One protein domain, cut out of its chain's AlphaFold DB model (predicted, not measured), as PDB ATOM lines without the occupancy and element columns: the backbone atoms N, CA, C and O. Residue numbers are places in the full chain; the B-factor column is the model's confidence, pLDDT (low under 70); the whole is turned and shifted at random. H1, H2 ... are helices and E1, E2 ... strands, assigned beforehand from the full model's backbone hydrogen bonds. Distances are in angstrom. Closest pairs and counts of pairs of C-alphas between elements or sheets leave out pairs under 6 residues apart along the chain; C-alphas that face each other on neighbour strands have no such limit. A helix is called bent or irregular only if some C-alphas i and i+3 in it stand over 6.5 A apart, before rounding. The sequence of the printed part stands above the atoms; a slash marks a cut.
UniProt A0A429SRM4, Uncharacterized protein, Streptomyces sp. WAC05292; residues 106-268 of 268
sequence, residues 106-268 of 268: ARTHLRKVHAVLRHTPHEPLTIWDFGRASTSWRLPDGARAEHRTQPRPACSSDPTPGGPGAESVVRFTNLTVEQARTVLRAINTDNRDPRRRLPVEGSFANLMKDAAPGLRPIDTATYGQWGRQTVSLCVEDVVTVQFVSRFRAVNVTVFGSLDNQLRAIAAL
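What this domain is: This is residues 106 to 268 of the 268 residues of an uncharacterized protein of Streptomyces sp. WAC05292 (UniProt A0A429SRM4). One broad, twisted sheet of eight strands has a row of four helices, H1, H5, H2 and H4, over one face, while its other face is bare: two layers, helices on one side of a sheet. Two meanders, E1 to E4 and E5 to E8, each strand the antiparallel neighbour of the one before, join side by side through E4 and E8; residues 156 to 162 stick out, and short H3 is beside E5. The printed part has 163 residues with five named helices and eight named strands, in the order H1 E1 E2 E3 E4 H2 H3 H4 E5 E6 E7 E8 H5; the antiparallel sheet runs E1 E2 E3 E4 E8 E7 E6 E5. The class is mixed, helices and strands; the whole is compact, with a radius of gyration of the C-alphas of 16.8 A and spans of 50 by 41 by 23 A.

How they stand to each other: Start with H1, residues 106 to 119, over E2, residues 132 to 138, and E3, residues 144 to 151, at a height over the sheet of 9.4 A; its C-alpha 106 is 5.6 A from C-alpha 149. Edge strand E1, residues 125 to 129, forms a hairpin with E2 (N 127 and O 134, 2.8 A), as E2 does with E3 (N 135 and O 147, 2.8 A) and E3 with E4, residues 166 to 175 (N 146 and O 171, 2.8 A). Next, H2, residues 177 to 186, is over E8, residues 249 to 254, its closest C-alphas being 177 and 250, 6.4 A. H3, residues 194 to 197, is at the sheet's level; C-alpha 196 is 4.2 A from C-alpha 216 of edge strand E5, residues 216 to 223. H4, residues 203 to 211, is over E6, residues 227 to 235, and touches H2 at a shallow tilt of 22 degrees (C-alphas 181 and 211, 5.4 A). Hairpins join E5 to E6 (N 221 and O 229, 2.8 A), E6 to E7, residues 239 to 244 (N 233 and O 241, 2.9 A), and E7 to E8 (N 242 and O 251, 2.8 A); E8 pairs with E4 (N 172 and O 252, 2.8 A). H5, residues 258 to 266, touches H1 (C-alphas 116 and 266, 6.1 A) and H2 (C-alphas 183 and 264, 4.9 A). Every O i to N i+4 pair is within hydrogen-bond range in H2, H4 and H5, and 9 of 10 in H1; H3 is too short for one.

Where its parts are: Find C-alpha 106 at (35.555, -48.475, -39.753); H1 runs 21.2 A from there, irregular where C-alphas 116 and 119 are 7.1 A apart. E4 runs 26.4 A from (34.512, -45.440, -34.344), and E6 24.8 A; E5 bends by 55 degrees at residue 219. H5 ends at C-alpha 266, (19.504, -58.653, -39.859).

The domain as a whole: The C-alphas farthest apart, of Pro 161 and Gln 225, are 55.0 A apart. The printed part has no cut; E3 to E4 is the long link. Look for pLDDT under 70 at residues 130 to 131 and 152 to 166.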
ATOM      1  N   ALA A 106      36.626 -48.546 -38.757       78.50
ATOM      2  CA  ALA A 106      35.555 -48.475 -39.753       78.50
ATOM      3  C   ALA A 106      35.526 -49.700 -40.686       78.50
ATOM      4  O   ALA A 106      34.457 -50.203 -41.029       78.50
ATOM      5  N   ARG A 107      36.692 -50.249 -41.053       79.06
ATOM      6  CA  ARG A 107      36.760 -51.450 -41.892       79.06
ATOM      7  C   ARG A 107      36.322 -52.706 -41.152       79.06
ATOM      8  O   ARG A 107      35.668 -53.556 -41.751       79.06
ATOM      9  N   THR A 108      36.644 -52.821 -39.868       80.50
ATOM     10  CA  THR A 108      36.154 -53.918 -39.023       80.50
ATOM     11  C   THR A 108      34.632 -53.866 -38.897       80.50
ATOM     12  O   THR A 108      33.978 -54.896 -39.061       80.50
ATOM     13  N   HIS A 109      34.052 -52.680 -38.690       84.69
ATOM     14  CA  HIS A 109      32.596 -52.497 -38.665       84.69
ATOM     15  C   HIS A 109      31.961 -52.865 -40.006       84.69
ATOM     16  O   HIS A 109      31.015 -53.649 -40.042       84.69
ATOM     17  N   LEU A 110      32.532 -52.391 -41.115       86.50
ATOM     18  CA  LEU A 110      32.031 -52.731 -42.442       86.50
ATOM     19  C   LEU A 110      32.093 -54.220 -42.746       86.50
ATOM     20  O   LEU A 110      31.149 -54.733 -43.326       86.50
ATOM     21  N   ARG A 111      33.149 -54.938 -42.346       86.56
ATOM     22  CA  ARG A 111      33.202 -56.400 -42.535       86.56
ATOM     23  C   ARG A 111      32.039 -57.100 -41.835       86.56
ATOM     24  O   ARG A 111      31.460 -58.011 -42.418       86.56
ATOM     25  N   LYS A 112      31.687 -56.664 -40.620       89.50
ATOM     26  CA  LYS A 112      30.540 -57.200 -39.872       89.50
ATOM     27  C   LYS A 112      29.214 -56.858 -40.556       89.50
ATOM     28  O   LYS A 112      28.398 -57.746 -40.753       89.50
ATOM     29  N   VAL A 113      29.033 -55.609 -40.989       90.81
ATOM     30  CA  VAL A 113      27.828 -55.170 -41.717       90.81
ATOM     31  C   VAL A 113      27.671 -55.921 -43.038       90.81
ATOM     32  O   VAL A 113      26.624 -56.501 -43.294       90.81
ATOM     33  N   HIS A 114      28.731 -56.002 -43.843       90.25
ATOM     34  CA  HIS A 114      28.744 -56.762 -45.094       90.25
ATOM     35  C   HIS A 114      28.463 -58.244 -44.877       90.25
ATOM     36  O   HIS A 114      27.832 -58.850 -45.730       90.25
ATOM     37  N   ALA A 115      28.907 -58.837 -43.762       90.12
ATOM     38  CA  ALA A 115      28.591 -60.225 -43.434       90.12
ATOM     39  C   ALA A 115      27.084 -60.442 -43.221       90.12
ATOM     40  O   ALA A 115      26.558 -61.438 -43.709       90.12
ATOM     41  N   VAL A 116      26.395 -59.502 -42.567       90.62
ATOM     42  CA  VAL A 116      24.933 -59.549 -42.396       90.62
ATOM     43  C   VAL A 116      24.215 -59.302 -43.727       90.62
ATOM     44  O   VAL A 116      23.254 -59.991 -44.050       90.62
ATOM     45  N   LEU A 117      24.726 -58.382 -44.548       90.94
ATOM     46  CA  LEU A 117      24.128 -58.032 -45.840       90.94
ATOM     47  C   LEU A 117      24.365 -59.065 -46.954       90.94
ATOM     48  O   LEU A 117      23.840 -58.894 -48.047       90.94
ATOM     49  N   ARG A 118      25.116 -60.154 -46.731       84.56
ATOM     50  CA  ARG A 118      25.398 -61.154 -47.790       84.56
ATOM     51  C   ARG A 118      24.145 -61.781 -48.397       84.56
ATOM     52  O   ARG A 118      24.214 -62.320 -49.495       84.56
ATOM     53  N   HIS A 119      23.037 -61.739 -47.667       78.00
ATOM     54  CA  HIS A 119      21.767 -62.328 -48.067       78.00
ATOM     55  C   HIS A 119      20.809 -61.319 -48.712       78.00
ATOM     56  O   HIS A 119      19.710 -61.704 -49.103       78.00
ATOM     57  N   THR A 120      21.195 -60.043 -48.850       78.44
ATOM     58  CA  THR A 120      20.325 -59.061 -49.502       78.44
ATOM     59  C   THR A 120      20.282 -59.287 -51.014       78.44
ATOM     60  O   THR A 120      21.328 -59.495 -51.631       78.44
ATOM     61  N   PRO A 121      19.104 -59.176 -51.652       75.31
ATOM     62  CA  PRO A 121      18.941 -59.435 -53.087       75.31
ATOM     63  C   PRO A 121      19.650 -58.410 -53.983       75.31
ATOM     64  O   PRO A 121      19.869 -58.663 -55.166       75.31
ATOM     65  N   HIS A 122      20.005 -57.246 -53.438       78.81
ATOM     66  CA  HIS A 122      20.752 -56.210 -54.142       78.81
ATOM     67  C   HIS A 122      22.118 -56.018 -53.500       78.81
ATOM     68  O   HIS A 122      22.222 -55.960 -52.276       78.81
ATOM     69  N   GLU A 123      23.149 -55.873 -54.333       82.88
ATOM     70  CA  GLU A 123      24.506 -55.622 -53.859       82.88
ATOM     71  C   GLU A 123      24.569 -54.272 -53.113       82.88
ATOM     72  O   GLU A 123      24.180 -53.238 -53.674       82.88
ATOM     73  N   PRO A 124      25.031 -54.251 -51.848       89.94
ATOM     74  CA  PRO A 124      25.218 -53.013 -51.106       89.94
ATOM     75  C   PRO A 124      26.278 -52.119 -51.756       89.94
ATOM     76  O   PRO A 124      27.368 -52.568 -52.110       89.94
ATOM     77  N   LEU A 125      26.001 -50.819 -51.841       90.94
ATOM     78  CA  LEU A 125      26.954 -49.830 -52.334       90.94
ATOM     79  C   LEU A 125      27.729 -49.220 -51.166       90.94
ATOM     80  O   LEU A 125      27.145 -48.497 -50.356       90.94
ATOM     81  N   THR A 126      29.045 -49.445 -51.122       90.38
ATOM     82  CA  THR A 126      29.942 -48.816 -50.142       90.38
ATOM     83  C   THR A 126      30.764 -47.689 -50.760       90.38
ATOM     84  O   THR A 126      31.504 -47.891 -51.723       90.38
ATOM     85  N   ILE A 127      30.694 -46.510 -50.148       88.31
ATOM     86  CA  ILE A 127      31.508 -45.339 -50.467       88.31
ATOM     87  C   ILE A 127      32.452 -45.075 -49.298       88.31
ATOM     88  O   ILE A 127      32.040 -45.065 -48.138       88.31
ATOM     89  N   TRP A 128      33.721 -44.839 -49.620       82.56
ATOM     90  CA  TRP A 128      34.753 -44.494 -48.652       82.56
ATOM     91  C   TRP A 128      35.170 -43.041 -48.792       82.56
ATOM     92  O   TRP A 128      35.413 -42.572 -49.904       82.56
ATOM     93  N   ASP A 129      35.331 -42.372 -47.656       74.56
ATOM     94  CA  ASP A 129      35.851 -41.015 -47.590       74.56
ATOM     95  C   ASP A 129      36.662 -40.833 -46.300       74.56
ATOM     96  O   ASP A 129      36.100 -40.788 -45.212       74.56
ATOM     97  N   PHE A 130      37.993 -40.767 -46.397       69.19
ATOM     98  CA  PHE A 130      38.887 -40.448 -45.263       69.19
ATOM     99  C   PHE A 130      38.676 -41.278 -43.995       69.19
ATOM    100  O   PHE A 130      38.302 -40.751 -42.949       69.19
ATOM    101  N   GLY A 131      38.865 -42.595 -44.076       67.75
ATOM    102  CA  GLY A 131      38.625 -43.482 -42.932       67.75
ATOM    103  C   GLY A 131      37.149 -43.614 -42.531       67.75
ATOM    104  O   GLY A 131      36.835 -44.471 -41.708       67.75
ATOM    105  N   ARG A 132      36.237 -42.835 -43.132       81.44
ATOM    106  CA  ARG A 132      34.787 -42.995 -43.028       81.44
ATOM    107  C   ARG A 132      34.290 -43.907 -44.130       81.44
ATOM    108  O   ARG A 132      34.836 -43.935 -45.237       81.44
ATOM    109  N   ALA A 133      33.209 -44.603 -43.834       87.88
ATOM    110  CA  ALA A 133      32.520 -45.403 -44.816       87.88
ATOM    111  C   ALA A 133      31.011 -45.264 -44.667       87.88
ATOM    112  O   ALA A 133      30.484 -45.250 -43.554       87.88
ATOM    113  N   SER A 134      30.328 -45.191 -45.804       92.06
ATOM    114  CA  SER A 134      28.879 -45.313 -45.895       92.06
ATOM    115  C   SER A 134      28.549 -46.518 -46.763       92.06
ATOM    116  O   SER A 134      29.077 -46.640 -47.865       92.06
ATOM    117  N   THR A 135      27.712 -47.421 -46.262       93.62
ATOM    118  CA  THR A 135      27.174 -48.552 -47.020       93.62
ATOM    119  C   THR A 135      25.671 -48.410 -47.106       93.62
ATOM    120  O   THR A 135      25.003 -48.367 -46.080       93.62
ATOM    121  N   SER A 136      25.138 -48.354 -48.321       95.00
ATOM    122  CA  SER A 136      23.705 -48.214 -48.573       95.00
ATOM    123  C   SER A 136      23.157 -49.412 -49.335       95.00
ATOM    124  O   SER A 136      23.832 -49.964 -50.204       95.00
ATOM    125  N   TRP A 137      21.933 -49.818 -49.014       94.69
ATOM    126  CA  TRP A 137      21.232 -50.899 -49.701       94.69
ATOM    127  C   TRP A 137      19.733 -50.607 -49.794       94.69
ATOM    128  O   TRP A 137      19.182 -49.753 -49.089       94.69
ATOM    129  N   ARG A 138      19.079 -51.287 -50.736       92.56
ATOM    130  CA  ARG A 138      17.628 -51.214 -50.924       92.56
ATOM    131  C   ARG A 138      16.953 -52.273 -50.065       92.56
ATOM    132  O   ARG A 138      17.455 -53.386 -49.958       92.56
ATOM    133  N   LEU A 139      15.812 -51.906 -49.505       90.75
ATOM    134  CA  LEU A 139      14.917 -52.800 -48.787       90.75
ATOM    135  C   LEU A 139      13.664 -53.067 -49.637       90.75
ATOM    136  O   LEU A 139      13.427 -52.344 -50.616       90.75
ATOM    137  N   PRO A 140      12.856 -54.082 -49.282       82.00
ATOM    138  CA  PRO A 140      11.546 -54.287 -49.894       82.00
ATOM    139  C   PRO A 140      10.673 -53.023 -49.839       82.00
ATOM    140  O   PRO A 140      10.863 -52.148 -48.990       82.00
ATOM    141  N   ASP A 141       9.715 -52.926 -50.761       83.69
ATOM    142  CA  ASP A 141       8.706 -51.854 -50.825       83.69
ATOM    143  C   ASP A 141       9.259 -50.431 -51.034       83.69
ATOM    144  O   ASP A 141       8.591 -49.430 -50.778       83.69
ATOM    145  N   GLY A 142      10.490 -50.315 -51.543       83.25
ATOM    146  CA  GLY A 142      11.116 -49.030 -51.876       83.25
ATOM    147  C   GLY A 142      11.782 -48.319 -50.695       83.25
ATOM    148  O   GLY A 142      12.342 -47.229 -50.880       83.25
ATOM    149  N   ALA A 143      11.784 -48.940 -49.513       91.81
ATOM    150  CA  ALA A 143      12.551 -48.490 -48.362       91.81
ATOM    151  C   ALA A 143      14.065 -48.572 -48.626       91.81
ATOM    152  O   ALA A 143      14.552 -49.269 -49.526       91.81
ATOM    153  N   ARG A 144      14.845 -47.819 -47.848       94.56
ATOM    154  CA  ARG A 144      16.307 -47.778 -47.983       94.56
ATOM    155  C   ARG A 144      16.970 -47.822 -46.626       94.56
ATOM    156  O   ARG A 144      16.425 -47.322 -45.645       94.56
ATOM    157  N   ALA A 145      18.178 -48.357 -46.598       96.00
ATOM    158  CA  ALA A 145      19.002 -48.341 -45.410       96.00
ATOM    159  C   ALA A 145      20.423 -47.881 -45.730       96.00
ATOM    160  O   ALA A 145      20.931 -48.064 -46.839       96.00
ATOM    161  N   GLU A 146      21.037 -47.229 -44.752       96.44
ATOM    162  CA  GLU A 146      22.393 -46.715 -44.817       96.44
ATOM    163  C   GLU A 146      23.089 -46.953 -43.477       96.44
ATOM    164  O   GLU A 146      22.643 -46.473 -42.437       96.44
ATOM    165  N   HIS A 147      24.209 -47.661 -43.501       95.69
ATOM    166  CA  HIS A 147      25.158 -47.725 -42.399       95.69
ATOM    167  C   HIS A 147      26.248 -46.685 -42.625       95.69
ATOM    168  O   HIS A 147      26.841 -46.638 -43.701       95.69
ATOM    169  N   ARG A 148      26.538 -45.867 -41.615       92.56
ATOM    170  CA  ARG A 148      27.677 -44.948 -41.610       92.56
ATOM    171  C   ARG A 148      28.592 -45.294 -40.462       92.56
ATOM    172  O   ARG A 148      28.137 -45.491 -39.340       92.56
ATOM    173  N   THR A 149      29.888 -45.285 -40.728       87.94
ATOM    174  CA  THR A 149      30.903 -45.364 -39.687       87.94
ATOM    175  C   THR A 149      32.011 -44.363 -39.955       87.94
ATOM    176  O   THR A 149      32.429 -44.167 -41.097       87.94
ATOM    177  N   GLN A 150      32.465 -43.702 -38.896       81.94
ATOM    178  CA  GLN A 150      33.533 -42.719 -38.957       81.94
ATOM    179  C   GLN A 150      34.466 -42.865 -37.753       81.94
ATOM    180  O   GLN A 150      34.009 -43.241 -36.673       81.94
ATOM    181  N   PRO A 151      35.761 -42.562 -37.914       72.38
ATOM    182  CA  PRO A 151      36.683 -42.437 -36.792       72.38
ATOM    183  C   PRO A 151      36.155 -41.376 -35.820       72.38
ATOM    184  O   PRO A 151      35.753 -40.292 -36.252       72.38
ATOM    185  N   ARG A 152      36.123 -41.683 -34.521       68.50
ATOM    186  CA  ARG A 152      35.816 -40.693 -33.487       68.50
ATOM    187  C   ARG A 152      36.971 -39.682 -33.454       68.50
ATOM    188  O   ARG A 152      38.128 -40.092 -33.548       68.50
ATOM    189  N   PRO A 153      36.711 -38.373 -33.332       59.09
ATOM    190  CA  PRO A 153      37.779 -37.421 -33.050       59.09
ATOM    191  C   PRO A 153      38.516 -37.850 -31.778       59.09
ATOM    192  O   PRO A 153      37.875 -38.263 -30.812       59.09
ATOM    193  N   ALA A 154      39.847 -37.758 -31.758       51.88
ATOM    194  CA  ALA A 154      40.590 -37.939 -30.517       51.88
ATOM    195  C   ALA A 154      40.134 -36.860 -29.522       51.88
ATOM    196  O   ALA A 154      40.449 -35.682 -29.685       51.88
ATOM    197  N   CYS A 155      39.342 -37.244 -28.522       47.72
ATOM    198  CA  CYS A 155      39.006 -36.363 -27.417       47.72
ATOM    199  C   CYS A 155      40.129 -36.502 -26.389       47.72
ATOM    200  O   CYS A 155      40.466 -37.620 -26.000       47.72
ATOM    201  N   SER A 156      40.720 -35.390 -25.950       44.62
ATOM    202  CA  SER A 156      41.850 -35.382 -25.002       44.62
ATOM    203  C   SER A 156      41.546 -36.067 -23.661       44.62
ATOM    204  O   SER A 156      42.461 -36.346 -22.894       44.62
ATOM    205  N   SER A 157      40.271 -36.346 -23.388       49.88
ATOM    206  CA  SER A 157      39.758 -36.992 -22.185       49.88
ATOM    207  C   SER A 157      39.383 -38.470 -22.355       49.88
ATOM    208  O   SER A 157      38.833 -39.028 -21.414       49.88
ATOM    209  N   ASP A 158      39.590 -39.096 -23.522       47.03
ATOM    210  CA  ASP A 158      39.216 -40.501 -23.765       47.03
ATOM    211  C   ASP A 158      40.444 -41.407 -23.506       47.03
ATOM    212  O   ASP A 158      41.366 -41.441 -24.324       47.03
ATOM    213  N   PRO A 159      40.530 -42.116 -22.360       43.72
ATOM    214  CA  PRO A 159      41.724 -42.861 -21.959       43.72
ATOM    215  C   PRO A 159      41.790 -44.250 -22.611       43.72
ATOM    216  O   PRO A 159      42.499 -45.127 -22.119       43.72
ATOM    217  N   THR A 160      41.011 -44.507 -23.669       45.94
ATOM    218  CA  THR A 160      40.814 -45.861 -24.187       45.94
ATOM    219  C   THR A 160      42.107 -46.416 -24.811       45.94
ATOM    220  O   THR A 160      42.589 -45.893 -25.822       45.94
ATOM    221  N   PRO A 161      42.676 -47.511 -24.263       35.59
ATOM    222  CA  PRO A 161      43.777 -48.221 -24.902       35.59
ATOM    223  C   PRO A 161      43.239 -48.855 -26.193       35.59
ATOM    224  O   PRO A 161      42.421 -49.770 -26.142       35.59
ATOM    225  N   GLY A 162      43.645 -48.338 -27.354       40.12
ATOM    226  CA  GLY A 162      43.143 -48.807 -28.656       40.12
ATOM    227  C   GLY A 162      43.046 -47.745 -29.755       40.12
ATOM    228  O   GLY A 162      42.783 -48.096 -30.904       40.12
ATOM    229  N   GLY A 163      43.301 -46.473 -29.432       42.28
ATOM    230  CA  GLY A 163      43.115 -45.358 -30.364       42.28
ATOM    231  C   GLY A 163      41.654 -44.897 -30.412       42.28
ATOM    232  O   GLY A 163      40.804 -45.480 -29.736       42.28
ATOM    233  N   PRO A 164      41.337 -43.837 -31.174       50.03
ATOM    234  CA  PRO A 164      39.979 -43.316 -31.228       50.03
ATOM    235  C   PRO A 164      39.028 -44.411 -31.720       50.03
ATOM    236  O   PRO A 164      39.226 -44.966 -32.801       50.03
ATOM    237  N   GLY A 165      37.996 -44.731 -30.931       61.38
ATOM    238  CA  GLY A 165      36.919 -45.628 -31.358       61.38
ATOM    239  C   GLY A 165      36.254 -45.148 -32.658       61.38
ATOM    240  O   GLY A 165      36.563 -44.083 -33.178       61.38
ATOM    241  N   ALA A 166      35.308 -45.908 -33.208       69.75
ATOM    242  CA  ALA A 166      34.512 -45.440 -34.344       69.75
ATOM    243  C   ALA A 166      33.083 -45.134 -33.902       69.75
ATOM    244  O   ALA A 166      32.441 -45.950 -33.240       69.75
ATOM    245  N   GLU A 167      32.565 -43.984 -34.318       79.56
ATOM    246  CA  GLU A 167      31.129 -43.747 -34.307       79.56
ATOM    247  C   GLU A 167      30.492 -44.540 -35.446       79.56
ATOM    248  O   GLU A 167      31.058 -44.695 -36.536       79.56
ATOM    249  N   SER A 168      29.318 -45.096 -35.174       88.69
ATOM    250  CA  SER A 168      28.596 -45.950 -36.103       88.69
ATOM    251  C   SER A 168      27.104 -45.732 -35.926       88.69
ATOM    252  O   SER A 168      26.630 -45.623 -34.796       88.69
ATOM    253  N   VAL A 169      26.370 -45.685 -37.030       94.19
ATOM    254  CA  VAL A 169      24.918 -45.510 -37.040       94.19
ATOM    255  C   VAL A 169      24.323 -46.249 -38.232       94.19
ATOM    256  O   VAL A 169      24.918 -46.282 -39.311       94.19
ATOM    257  N   VAL A 170      23.132 -46.815 -38.058       97.12
ATOM    258  CA  VAL A 170      22.321 -47.346 -39.160       97.12
ATOM    259  C   VAL A 170      21.047 -46.535 -39.259       97.12
ATOM    260  O   VAL A 170      20.329 -46.373 -38.277       97.12
ATOM    261  N   ARG A 171      20.746 -46.030 -40.450       97.75
ATOM    262  CA  ARG A 171      19.526 -45.291 -40.745       97.75
ATOM    263  C   ARG A 171      18.691 -46.058 -41.753       97.75
ATOM    264  O   ARG A 171      19.137 -46.309 -42.864       97.75
ATOM    265  N   PHE A 172      17.455 -46.333 -41.378       97.50
ATOM    266  CA  PHE A 172      16.397 -46.850 -42.225       97.50
ATOM    267  C   PHE A 172      15.453 -45.707 -42.589       97.50
ATOM    268  O   PHE A 172      15.028 -44.943 -41.717       97.50
ATOM    269  N   THR A 173      15.140 -45.567 -43.872       96.50
ATOM    270  CA  THR A 173      14.226 -44.542 -44.372       96.50
ATOM    271  C   THR A 173      13.063 -45.147 -45.127       96.50
ATOM    272  O   THR A 173      13.209 -46.134 -45.852       96.50
ATOM    273  N   ASN A 174      11.908 -44.503 -44.964       95.44
ATOM    274  CA  ASN A 174      10.647 -44.881 -45.586       95.44
ATOM    275  C   ASN A 174      10.205 -46.323 -45.274       95.44
ATOM    276  O   ASN A 174       9.655 -46.992 -46.142       95.44
ATOM    277  N   LEU A 175      10.439 -46.802 -44.049       96.50
ATOM    278  CA  LEU A 175       9.928 -48.099 -43.612       96.50
ATOM    279  C   LEU A 175       8.400 -48.079 -43.530       96.50
ATOM    280  O   LEU A 175       7.795 -47.074 -43.140       96.50
ATOM    281  N   THR A 176       7.782 -49.225 -43.803       95.06
ATOM    282  CA  THR A 176       6.407 -49.476 -43.367       95.06
ATOM    283  C   THR A 176       6.346 -49.557 -41.839       95.06
ATOM    284  O   THR A 176       7.357 -49.756 -41.157       95.06
ATOM    285  N   VAL A 177       5.144 -49.424 -41.274       94.19
ATOM    286  CA  VAL A 177       4.938 -49.562 -39.822       94.19
ATOM    287  C   VAL A 177       5.415 -50.932 -39.327       94.19
ATOM    288  O   VAL A 177       6.105 -50.999 -38.314       94.19
ATOM    289  N   GLU A 178       5.132 -52.013 -40.056       95.31
ATOM    290  CA  GLU A 178       5.557 -53.361 -39.659       95.31
ATOM    291  C   GLU A 178       7.068 -53.579 -39.783       95.31
ATOM    292  O   GLU A 178       7.671 -54.181 -38.893       95.31
ATOM    293  N   GLN A 179       7.716 -53.028 -40.815       96.31
ATOM    294  CA  GLN A 179       9.180 -53.056 -40.915       96.31
ATOM    295  C   GLN A 179       9.826 -52.316 -39.735       96.31
ATOM    296  O   GLN A 179      10.750 -52.830 -39.109       96.31
ATOM    297  N   ALA A 180       9.307 -51.137 -39.372       97.19
ATOM    298  CA  ALA A 180       9.807 -50.389 -38.222       97.19
ATOM    299  C   ALA A 180       9.631 -51.166 -36.908       97.19
ATOM    300  O   ALA A 180      10.567 -51.244 -36.115       97.19
ATOM    301  N   ARG A 181       8.474 -51.807 -36.693       97.81
ATOM    302  CA  ARG A 181       8.240 -52.673 -35.521       97.81
ATOM    303  C   ARG A 181       9.196 -53.863 -35.490       97.81
ATOM    304  O   ARG A 181       9.676 -54.221 -34.420       97.81
ATOM    305  N   THR A 182       9.478 -54.456 -36.646       97.69
ATOM    306  CA  THR A 182      10.412 -55.583 -36.787       97.69
ATOM    307  C   THR A 182      11.823 -55.180 -36.362       97.69
ATOM    308  O   THR A 182      12.418 -55.844 -35.516       97.69
ATOM    309  N   VAL A 183      12.311 -54.028 -36.839       97.25
ATOM    310  CA  VAL A 183      13.601 -53.462 -36.411       97.25
ATOM    311  C   VAL A 183      13.620 -53.182 -34.908       97.25
ATOM    312  O   VAL A 183      14.571 -53.554 -34.225       97.25
ATOM    313  N   LEU A 184      12.571 -52.548 -34.376       97.75
ATOM    314  CA  LEU A 184      12.497 -52.175 -32.960       97.75
ATOM    315  C   LEU A 184      12.504 -53.383 -32.017       97.75
ATOM    316  O   LEU A 184      13.169 -53.334 -30.988       97.75
ATOM    317  N   ARG A 185      11.824 -54.473 -32.385       97.94
ATOM    318  CA  ARG A 185      11.822 -55.726 -31.611       97.94
ATOM    319  C   ARG A 185      13.172 -56.441 -31.625       97.94
ATOM    320  O   ARG A 185      13.464 -57.202 -30.708       97.94
ATOM    321  N   ALA A 186      13.978 -56.231 -32.666       97.06
ATOM    322  CA  ALA A 186      15.272 -56.889 -32.810       97.06
ATOM    323  C   ALA A 186      16.376 -56.246 -31.952       97.06
ATOM    324  O   ALA A 186      17.377 -56.898 -31.640       97.06
ATOM    325  N   ILE A 187      16.219 -54.976 -31.567       95.88
ATOM    326  CA  ILE A 187      17.234 -54.222 -30.823       95.88
ATOM    327  C   ILE A 187      16.919 -54.148 -29.329       95.88
ATOM    328  O   ILE A 187      15.765 -54.143 -28.911       95.88
ATOM    329  N   ASN A 188      17.961 -54.045 -28.505       93.31
ATOM    330  CA  ASN A 188      17.784 -53.811 -27.078       93.31
ATOM    331  C   ASN A 188      17.482 -52.328 -26.829       93.31
ATOM    332  O   ASN A 188      18.321 -51.474 -27.121       93.31
ATOM    333  N   THR A 189      16.300 -52.046 -26.279       91.31
ATOM    334  CA  THR A 189      15.833 -50.695 -25.928       91.31
ATOM    335  C   THR A 189      15.670 -50.492 -24.421       91.31
ATOM    336  O   THR A 189      15.226 -49.423 -23.990       91.31
ATOM    337  N   ASP A 190      16.060 -51.480 -23.609       87.12
ATOM    338  CA  ASP A 190      15.955 -51.410 -22.159       87.12
ATOM    339  C   ASP A 190      16.842 -50.297 -21.612       87.12
ATOM    340  O   ASP A 190      18.063 -50.283 -21.765       87.12
ATOM    341  N   ASN A 191      16.205 -49.340 -20.946       85.50
ATOM    342  CA  ASN A 191      16.873 -48.203 -20.337       85.50
ATOM    343  C   ASN A 191      16.192 -47.831 -19.015       85.50
ATOM    344  O   ASN A 191      15.066 -48.242 -18.726       85.50
ATOM    345  N   ARG A 192      16.889 -47.044 -18.192       89.19
ATOM    346  CA  ARG A 192      16.377 -46.556 -16.902       89.19
ATOM    347  C   ARG A 192      15.777 -45.149 -16.987       89.19
ATOM    348  O   ARG A 192      15.495 -44.568 -15.944       89.19
ATOM    349  N   ASP A 193      15.565 -44.605 -18.187       90.12
ATOM    350  CA  ASP A 193      15.015 -43.260 -18.357       90.12
ATOM    351  C   ASP A 193      13.562 -43.230 -17.842       90.12
ATOM    352  O   ASP A 193      12.702 -43.932 -18.385       90.12
ATOM    353  N   PRO A 194      13.235 -42.441 -16.801       92.12
ATOM    354  CA  PRO A 194      11.873 -42.372 -16.275       92.12
ATOM    355  C   PRO A 194      10.875 -41.834 -17.310       92.12
ATOM    356  O   PRO A 194       9.698 -42.201 -17.274       92.12
ATOM    357  N   ARG A 195      11.337 -41.035 -18.285       92.00
ATOM    358  CA  ARG A 195      10.504 -40.458 -19.351       92.00
ATOM    359  C   ARG A 195       9.925 -41.518 -20.288       92.00
ATOM    360  O   ARG A 195       8.946 -41.237 -20.973       92.00
ATOM    361  N   ARG A 196      10.442 -42.755 -20.280       92.12
ATOM    362  CA  ARG A 196       9.835 -43.882 -21.014       92.12
ATOM    363  C   ARG A 196       8.403 -44.180 -20.569       92.12
ATOM    364  O   ARG A 196       7.639 -44.764 -21.325       92.12
ATOM    365  N   ARG A 197       8.006 -43.759 -19.363       92.69
ATOM    366  CA  ARG A 197       6.635 -43.917 -18.844       92.69
ATOM    367  C   ARG A 197       5.681 -42.802 -19.273       92.69
ATOM    368  O   ARG A 197       4.492 -42.910 -18.999       92.69
ATOM    369  N   LEU A 198       6.173 -41.745 -19.925       93.31
ATOM    370  CA  LEU A 198       5.308 -40.673 -20.413       93.31
ATOM    371  C   LEU A 198       4.355 -41.203 -21.499       93.31
ATOM    372  O   LEU A 198       4.768 -42.051 -22.312       93.31
ATOM    373  N   PRO A 199       3.099 -40.717 -21.514       92.88
ATOM    374  CA  PRO A 199       2.115 -41.114 -22.508       92.88
ATOM    375  C   PRO A 199       2.559 -40.689 -23.909       92.88
ATOM    376  O   PRO A 199       3.324 -39.738 -24.083       92.88
ATOM    377  N   VAL A 200       2.078 -41.422 -24.908       95.81
ATOM    378  CA  VAL A 200       2.277 -41.118 -26.325       95.81
ATOM    379  C   VAL A 200       0.918 -40.984 -26.994       95.81
ATOM    380  O   VAL A 200      -0.021 -41.700 -26.651       95.81
ATOM    381  N   GLU A 201       0.818 -40.068 -27.946       94.62
ATOM    382  CA  GLU A 201      -0.438 -39.738 -28.612       94.62
ATOM    383  C   GLU A 201      -0.481 -40.352 -30.013       94.62
ATOM    384  O   GLU A 201       0.487 -40.257 -30.774       94.62
ATOM    385  N   GLY A 202      -1.622 -40.940 -30.376       91.56
ATOM    386  CA  GLY A 202      -1.860 -41.472 -31.717       91.56
ATOM    387  C   GLY A 202      -1.463 -42.937 -31.932       91.56
ATOM    388  O   GLY A 202      -0.622 -43.502 -31.232       91.56
ATOM    389  N   SER A 203      -2.087 -43.579 -32.923       90.12
ATOM    390  CA  SER A 203      -1.936 -45.021 -33.182       90.12
ATOM    391  C   SER A 203      -0.509 -45.410 -33.560       90.12
ATOM    392  O   SER A 203       0.003 -46.415 -33.074       90.12
ATOM    393  N   PHE A 204       0.161 -44.587 -34.370       91.62
ATOM    394  CA  PHE A 204       1.553 -44.804 -34.756       91.62
ATOM    395  C   PHE A 204       2.468 -44.934 -33.530       91.62
ATOM    396  O   PHE A 204       3.206 -45.912 -33.410       91.62
ATOM    397  N   ALA A 205       2.413 -43.965 -32.614       94.75
ATOM    398  CA  ALA A 205       3.337 -43.919 -31.490       94.75
ATOM    399  C   ALA A 205       3.091 -45.062 -30.502       94.75
ATOM    400  O   ALA A 205       4.050 -45.636 -29.987       94.75
ATOM    401  N   ASN A 206       1.823 -45.436 -30.301       96.00
ATOM    402  CA  ASN A 206       1.450 -46.604 -29.507       96.00
ATOM    403  C   ASN A 206       2.025 -47.896 -30.109       96.00
ATOM    404  O   ASN A 206       2.713 -48.633 -29.413       96.00
ATOM    405  N   LEU A 207       1.884 -48.115 -31.423       96.75
ATOM    406  CA  LEU A 207       2.439 -49.304 -32.090       96.75
ATOM    407  C   LEU A 207       3.967 -49.407 -31.986       96.75
ATOM    408  O   LEU A 207       4.503 -50.514 -31.879       96.75
ATOM    409  N   MET A 208       4.677 -48.275 -32.040       97.44
ATOM    410  CA  MET A 208       6.131 -48.250 -31.843       97.44
ATOM    411  C   MET A 208       6.499 -48.548 -30.387       97.44
ATOM    412  O   MET A 208       7.415 -49.329 -30.139       97.44
ATOM    413  N   LYS A 209       5.777 -47.960 -29.426       95.62
ATOM    414  CA  LYS A 209       6.006 -48.162 -27.991       95.62
ATOM    415  C   LYS A 209       5.717 -49.603 -27.561       95.62
ATOM    416  O   LYS A 209       6.472 -50.149 -26.767       95.62
ATOM    417  N   ASP A 210       4.720 -50.247 -28.156       96.00
ATOM    418  CA  ASP A 210       4.443 -51.674 -27.953       96.00
ATOM    419  C   ASP A 210       5.576 -52.564 -28.484       96.00
ATOM    420  O   ASP A 210       5.880 -53.606 -27.910       96.00
ATOM    421  N   ALA A 211       6.210 -52.170 -29.595       97.12
ATOM    422  CA  ALA A 211       7.347 -52.896 -30.160       97.12
ATOM    423  C   ALA A 211       8.646 -52.684 -29.362       97.12
ATOM    424  O   ALA A 211       9.483 -53.582 -29.324       97.12
ATOM    425  N   ALA A 212       8.805 -51.518 -28.733       96.38
ATOM    426  CA  ALA A 212       9.953 -51.161 -27.906       96.38
ATOM    427  C   ALA A 212       9.515 -50.300 -26.700       96.38
ATOM    428  O   ALA A 212       9.533 -49.065 -26.777       96.38
ATOM    429  N   PRO A 213       9.174 -50.926 -25.554       94.25
ATOM    430  CA  PRO A 213       8.661 -50.221 -24.372       94.25
ATOM    431  C   PRO A 213       9.628 -49.203 -23.756       94.25
ATOM    432  O   PRO A 213       9.217 -48.335 -22.983       94.25
ATOM    433  N   GLY A 214      10.919 -49.284 -24.093       93.94
ATOM    434  CA  GLY A 214      11.925 -48.307 -23.687       93.94
ATOM    435  C   GLY A 214      11.762 -46.923 -24.322       93.94
ATOM    436  O   GLY A 214      12.349 -45.968 -23.813       93.94
ATOM    437  N   LEU A 215      10.979 -46.791 -25.401       96.50
ATOM    438  CA  LEU A 215      10.812 -45.539 -26.140       96.50
ATOM    439  C   LEU A 215      10.115 -44.445 -25.311       96.50
ATOM    440  O   LEU A 215       9.016 -44.625 -24.768       96.50
ATOM    441  N   ARG A 216      10.720 -43.253 -25.302       95.69
ATOM    442  CA  ARG A 216      10.124 -42.016 -24.779       95.69
ATOM    443  C   ARG A 216       9.680 -41.077 -25.907       95.69
ATOM    444  O   ARG A 216      10.333 -41.061 -26.953       95.69
ATOM    445  N   PRO A 217       8.620 -40.274 -25.710       96.44
ATOM    446  CA  PRO A 217       8.259 -39.213 -26.650       96.44
ATOM    447  C   PRO A 217       9.364 -38.150 -26.743       96.44
ATOM    448  O   PRO A 217      10.000 -37.814 -25.739       96.44
ATOM    449  N   ILE A 218       9.573 -37.617 -27.949       94.94
ATOM    450  CA  ILE A 218      10.348 -36.392 -28.191       94.94
ATOM    451  C   ILE A 218       9.421 -35.290 -28.698       94.94
ATOM    452  O   ILE A 218       9.232 -34.293 -28.010       94.94
ATOM    453  N   ASP A 219       8.804 -35.500 -29.863       93.12
ATOM    454  CA  ASP A 219       8.032 -34.463 -30.550       93.12
ATOM    455  C   ASP A 219       6.578 -34.876 -30.720       93.12
ATOM    456  O   ASP A 219       6.258 -36.028 -31.030       93.12
ATOM    457  N   THR A 220       5.683 -33.905 -30.552       91.88
ATOM    458  CA  THR A 220       4.241 -34.070 -30.744       91.88
ATOM    459  C   THR A 220       3.718 -32.951 -31.632       91.88
ATOM    460  O   THR A 220       4.003 -31.782 -31.389       91.88
ATOM    461  N   ALA A 221       2.946 -33.309 -32.652       89.25
ATOM    462  CA  ALA A 221       2.356 -32.388 -33.612       89.25
ATOM    463  C   ALA A 221       0.833 -32.547 -33.636       89.25
ATOM    464  O   ALA A 221       0.313 -33.641 -33.426       89.25
ATOM    465  N   THR A 222       0.114 -31.463 -33.915       89.38
ATOM    466  CA  THR A 222      -1.342 -31.497 -34.102       89.38
ATOM    467  C   THR A 222      -1.654 -31.453 -35.590       89.38
ATOM    468  O   THR A 222      -1.294 -30.499 -36.277       89.38
ATOM    469  N   TYR A 223      -2.337 -32.477 -36.092       84.38
ATOM    470  CA  TYR A 223      -2.793 -32.564 -37.476       84.38
ATOM    471  C   TYR A 223      -4.302 -32.355 -37.538       84.38
ATOM    472  O   TYR A 223      -5.040 -32.984 -36.785       84.38
ATOM    473  N   GLY A 224      -4.778 -31.535 -38.478       82.44
ATOM    474  CA  GLY A 224      -6.206 -31.205 -38.580       82.44
ATOM    475  C   GLY A 224      -7.132 -32.422 -38.716       82.44
ATOM    476  O   GLY A 224      -8.231 -32.407 -38.181       82.44
ATOM    477  N   GLN A 225      -6.679 -33.496 -39.374       80.12
ATOM    478  CA  GLN A 225      -7.479 -34.714 -39.581       80.12
ATOM    479  C   GLN A 225      -7.291 -35.788 -38.499       80.12
ATOM    480  O   GLN A 225      -8.134 -36.673 -38.381       80.12
ATOM    481  N   TRP A 226      -6.194 -35.757 -37.735       78.38
ATOM    482  CA  TRP A 226      -5.804 -36.845 -36.820       78.38
ATOM    483  C   TRP A 226      -5.622 -36.385 -35.369       78.38
ATOM    484  O   TRP A 226      -5.263 -37.181 -34.506       78.38
ATOM    485  N   GLY A 227      -5.854 -35.104 -35.084       88.38
ATOM    486  CA  GLY A 227      -5.623 -34.526 -33.768       88.38
ATOM    487  C   GLY A 227      -4.144 -34.529 -33.382       88.38
ATOM    488  O   GLY A 227      -3.253 -34.428 -34.229       88.38
ATOM    489  N   ARG A 228      -3.883 -34.612 -32.078       91.44
ATOM    490  CA  ARG A 228      -2.536 -34.616 -31.501       91.44
ATOM    491  C   ARG A 228      -1.861 -35.973 -31.732       91.44
ATOM    492  O   ARG A 228      -2.460 -37.009 -31.478       91.44
ATOM    493  N   GLN A 229      -0.627 -35.965 -32.226       92.19
ATOM    494  CA  GLN A 229       0.133 -37.157 -32.609       92.19
ATOM    495  C   GLN A 229       1.585 -37.030 -32.141       92.19
ATOM    496  O   GLN A 229       2.248 -36.038 -32.445       92.19
ATOM    497  N   THR A 230       2.113 -38.030 -31.439       94.19
ATOM    498  CA  THR A 230       3.547 -38.130 -31.139       94.19
ATOM    499  C   THR A 230       4.271 -38.638 -32.386       94.19
ATOM    500  O   THR A 230       4.069 -39.768 -32.824       94.19
ATOM    501  N   VAL A 231       5.107 -37.792 -32.985       93.75
ATOM    502  CA  VAL A 231       5.739 -38.048 -34.293       93.75
ATOM    503  C   VAL A 231       7.204 -38.451 -34.190       93.75
ATOM    504  O   VAL A 231       7.783 -38.889 -35.179       93.75
ATOM    505  N   SER A 232       7.807 -38.321 -33.008       96.50
ATOM    506  CA  SER A 232       9.202 -38.676 -32.761       96.50
ATOM    507  C   SER A 232       9.340 -39.353 -31.401       96.50
ATOM    508  O   SER A 232       8.794 -38.874 -30.403       96.50
ATOM    509  N   LEU A 233      10.055 -40.474 -31.368       97.25
ATOM    510  CA  LEU A 233      10.314 -41.299 -30.189       97.25
ATOM    511  C   LEU A 233      11.802 -41.645 -30.130       97.25
ATOM    512  O   LEU A 233      12.446 -41.763 -31.173       97.25
ATOM    513  N   CYS A 234      12.351 -41.872 -28.938       96.81
ATOM    514  CA  CYS A 234      13.731 -42.339 -28.832       96.81
ATOM    515  C   CYS A 234      14.021 -43.206 -27.607       96.81
ATOM    516  O   CYS A 234      13.297 -43.184 -26.612       96.81
ATOM    517  N   VAL A 235      15.161 -43.886 -27.675       95.44
ATOM    518  CA  VAL A 235      16.005 -44.233 -26.533       95.44
ATOM    519  C   VAL A 235      17.354 -43.570 -26.779       95.44
ATOM    520  O   VAL A 235      17.953 -43.767 -27.837       95.44
ATOM    521  N   GLU A 236      17.792 -42.745 -25.832       89.69
ATOM    522  CA  GLU A 236      19.036 -41.974 -25.938       89.69
ATOM    523  C   GLU A 236      20.226 -42.894 -26.233       89.69
ATOM    524  O   GLU A 236      20.309 -43.991 -25.683       89.69
ATOM    525  N   ASP A 237      21.075 -42.487 -27.180       87.25
ATOM    526  CA  ASP A 237      22.225 -43.247 -27.696       87.25
ATOM    527  C   ASP A 237      21.934 -44.650 -28.266       87.25
ATOM    528  O   ASP A 237      22.860 -45.395 -28.590       87.25
ATOM    529  N   VAL A 238      20.661 -45.013 -28.459       92.38
ATOM    530  CA  VAL A 238      20.256 -46.339 -28.951       92.38
ATOM    531  C   VAL A 238      19.423 -46.247 -30.219       92.38
ATOM    532  O   VAL A 238      19.778 -46.862 -31.221       92.38
ATOM    533  N   VAL A 239      18.305 -45.519 -30.208       96.75
ATOM    534  CA  VAL A 239      17.404 -45.463 -31.365       96.75
ATOM    535  C   VAL A 239      16.564 -44.192 -31.382       96.75
ATOM    536  O   VAL A 239      16.066 -43.760 -30.348       96.75
ATOM    537  N   THR A 240      16.337 -43.644 -32.572       97.62
ATOM    538  CA  THR A 240      15.345 -42.596 -32.842       97.62
ATOM    539  C   THR A 240      14.376 -43.083 -33.912       97.62
ATOM    540  O   THR A 240      14.795 -43.610 -34.942       97.62
ATOM    541  N   VAL A 241      13.082 -42.881 -33.685       97.75
ATOM    542  CA  VAL A 241      11.991 -43.264 -34.586       97.75
ATOM    543  C   VAL A 241      11.205 -42.013 -34.946       97.75
ATOM    544  O   VAL A 241      10.791 -41.276 -34.057       97.75
ATOM    545  N   GLN A 242      10.984 -41.774 -36.236       97.00
ATOM    546  CA  GLN A 242      10.280 -40.593 -36.735       97.00
ATOM    547  C   GLN A 242       9.187 -40.990 -37.721       97.00
ATOM    548  O   GLN A 242       9.444 -41.707 -38.689       97.00
ATOM    549  N   PHE A 243       7.981 -40.475 -37.507       93.88
ATOM    550  CA  PHE A 243       6.876 -40.604 -38.442       93.88
ATOM    551  C   PHE A 243       6.919 -39.505 -39.497       93.88
ATOM    552  O   PHE A 243       6.998 -38.317 -39.185       93.88
ATOM    553  N   VAL A 244       6.801 -39.900 -40.759       89.62
ATOM    554  CA  VAL A 244       6.730 -38.984 -41.894       89.62
ATOM    555  C   VAL A 244       5.310 -38.994 -42.446       89.62
ATOM    556  O   VAL A 244       4.963 -39.802 -43.310       89.62
ATOM    557  N   SER A 245       4.483 -38.068 -41.955       82.81
ATOM    558  CA  SER A 245       3.043 -38.012 -42.252       82.81
ATOM    559  C   SER A 245       2.722 -37.954 -43.747       82.81
ATOM    560  O   SER A 245       1.826 -38.662 -44.204       82.81
ATOM    561  N   ARG A 246       3.495 -37.179 -44.526       80.69
ATOM    562  CA  ARG A 246       3.318 -37.016 -45.982       80.69
ATOM    563  C   ARG A 246       3.346 -38.342 -46.746       80.69
ATOM    564  O   ARG A 246       2.641 -38.475 -47.738       80.69
ATOM    565  N   PHE A 247       4.159 -39.295 -46.295       79.19
ATOM    566  CA  PHE A 247       4.368 -40.575 -46.977       79.19
ATOM    567  C   PHE A 247       3.815 -41.764 -46.189       79.19
ATOM    568  O   PHE A 247       3.969 -42.897 -46.627       79.19
ATOM    569  N   ARG A 248       3.190 -41.514 -45.026       85.38
ATOM    570  CA  ARG A 248       2.768 -42.548 -44.065       85.38
ATOM    571  C   ARG A 248       3.871 -43.581 -43.797       85.38
ATOM    572  O   ARG A 248       3.607 -44.776 -43.716       85.38
ATOM    573  N   ALA A 249       5.102 -43.097 -43.670       92.56
ATOM    574  CA  ALA A 249       6.289 -43.930 -43.549       92.56
ATOM    575  C   ALA A 249       7.048 -43.630 -42.253       92.56
ATOM    576  O   ALA A 249       6.823 -42.602 -41.607       92.56
ATOM    577  N   VAL A 250       7.954 -44.528 -41.882       95.50
ATOM    578  CA  VAL A 250       8.716 -44.461 -40.635       95.50
ATOM    579  C   VAL A 250      10.206 -44.428 -40.944       95.50
ATOM    580  O   VAL A 250      10.722 -45.248 -41.699       95.50
ATOM    581  N   ASN A 251      10.920 -43.483 -40.345       97.44
ATOM    582  CA  ASN A 251      12.376 -43.488 -40.336       97.44
ATOM    583  C   ASN A 251      12.850 -44.019 -38.985       97.44
ATOM    584  O   ASN A 251      12.377 -43.565 -37.944       97.44
ATOM    585  N   VAL A 252      13.807 -44.942 -38.997       97.94
ATOM    586  CA  VAL A 252      14.426 -45.490 -37.784       97.94
ATOM    587  C   VAL A 252      15.924 -45.270 -37.884       97.94
ATOM    588  O   VAL A 252      16.536 -45.616 -38.887       97.94
ATOM    589  N   THR A 253      16.534 -44.677 -36.867       98.06
ATOM    590  CA  THR A 253      17.987 -44.494 -36.793       98.06
ATOM    591  C   THR A 253      18.497 -45.175 -35.536       98.06
ATOM    592  O   THR A 253      18.080 -44.801 -34.449       98.06
ATOM    593  N   VAL A 254      19.360 -46.177 -35.683       96.81
ATOM    594  CA  VAL A 254      19.947 -46.963 -34.592       96.81
ATOM    595  C   VAL A 254      21.381 -46.495 -34.358       96.81
ATOM    596  O   VAL A 254      22.206 -46.523 -35.275       96.81
ATOM    597  N   PHE A 255      21.666 -46.070 -33.133       91.50
ATOM    598  CA  PHE A 255      22.935 -45.506 -32.676       91.50
ATOM    599  C   PHE A 255      23.675 -46.475 -31.743       91.50
ATOM    600  O   PHE A 255      23.221 -47.589 -31.469       91.50
ATOM    601  N   GLY A 256      24.842 -46.045 -31.260       80.50
ATOM    602  CA  GLY A 256      25.542 -46.704 -30.162       80.50
ATOM    603  C   GLY A 256      26.132 -48.057 -30.547       80.50
ATOM    604  O   GLY A 256      26.961 -48.144 -31.453       80.50
ATOM    605  N   SER A 257      25.737 -49.112 -29.827       86.38
ATOM    606  CA  SER A 257      26.317 -50.455 -29.965       86.38
ATOM    607  C   SER A 257      26.182 -51.013 -31.382       86.38
ATOM    608  O   SER A 257      25.087 -51.064 -31.951       86.38
ATOM    609  N   LEU A 258      27.298 -51.517 -31.922       89.00
ATOM    610  CA  LEU A 258      27.305 -52.208 -33.207       89.00
ATOM    611  C   LEU A 258      26.397 -53.446 -33.188       89.00
ATOM    612  O   LEU A 258      25.813 -53.770 -34.213       89.00
ATOM    613  N   ASP A 259      26.203 -54.102 -32.045       91.69
ATOM    614  CA  ASP A 259      25.343 -55.286 -31.969       91.69
ATOM    615  C   ASP A 259      23.869 -54.939 -32.207       91.69
ATOM    616  O   ASP A 259      23.190 -55.640 -32.953       91.69
ATOM    617  N   ASN A 260      23.381 -53.821 -31.653       93.50
ATOM    618  CA  ASN A 260      22.032 -53.325 -31.952       93.50
ATOM    619  C   ASN A 260      21.901 -52.966 -33.436       93.50
ATOM    620  O   ASN A 260      20.900 -53.291 -34.068       93.50
ATOM    621  N   GLN A 261      22.929 -52.351 -34.017       94.94
ATOM    622  CA  GLN A 261      22.952 -52.026 -35.442       94.94
ATOM    623  C   GLN A 261      22.902 -53.286 -36.318       94.94
ATOM    624  O   GLN A 261      22.108 -53.344 -37.249       94.94
ATOM    625  N   LEU A 262      23.692 -54.316 -36.006       95.19
ATOM    626  CA  LEU A 262      23.711 -55.574 -36.758       95.19
ATOM    627  C   LEU A 262      22.397 -56.349 -36.613       95.19
ATOM    628  O   LEU A 262      21.914 -56.883 -37.607       95.19
ATOM    629  N   ARG A 263      21.788 -56.369 -35.420       95.56
ATOM    630  CA  ARG A 263      20.456 -56.964 -35.208       95.56
ATOM    631  C   ARG A 263      19.374 -56.236 -35.996       95.56
ATOM    632  O   ARG A 263      18.547 -56.890 -36.616       95.56
ATOM    633  N   ALA A 264      19.406 -54.902 -36.008       96.06
ATOM    634  CA  ALA A 264      18.483 -54.098 -36.801       96.06
ATOM    635  C   ALA A 264      18.611 -54.385 -38.301       96.06
ATOM    636  O   ALA A 264      17.599 -54.498 -38.983       96.06
ATOM    637  N   ILE A 265      19.844 -54.510 -38.808       95.12
ATOM    638  CA  ILE A 265      20.096 -54.864 -40.210       95.12
ATOM    639  C   ILE A 265      19.583 -56.275 -40.503       95.12
ATOM    640  O   ILE A 265      18.887 -56.456 -41.485       95.12
ATOM    641  N   ALA A 266      19.894 -57.256 -39.653       94.00
ATOM    642  CA  ALA A 266      19.504 -58.653 -39.859       94.00
ATOM    643  C   ALA A 266      17.987 -58.893 -39.779       94.00
ATOM    644  O   ALA A 266      17.514 -59.955 -40.176       94.00
ATOM    645  N   ALA A 267      17.235 -57.945 -39.217       94.25
ATOM    646  CA  ALA A 267      15.793 -58.049 -39.056       94.25
ATOM    647  C   ALA A 267      15.008 -57.781 -40.354       94.25
ATOM    648  O   ALA A 267      13.816 -58.085 -40.388       94.25
ATOM    649  N   LEU A 268      15.642 -57.199 -41.384       91.31
ATOM    650  CA  LEU A 268      15.035 -56.830 -42.670       91.31
ATOM    651  C   LEU A 268      15.829 -57.394 -43.853       91.31
ATOM    652  O   LEU A 268      15.172 -57.782 -44.841       91.31
TER     653      LEU A 268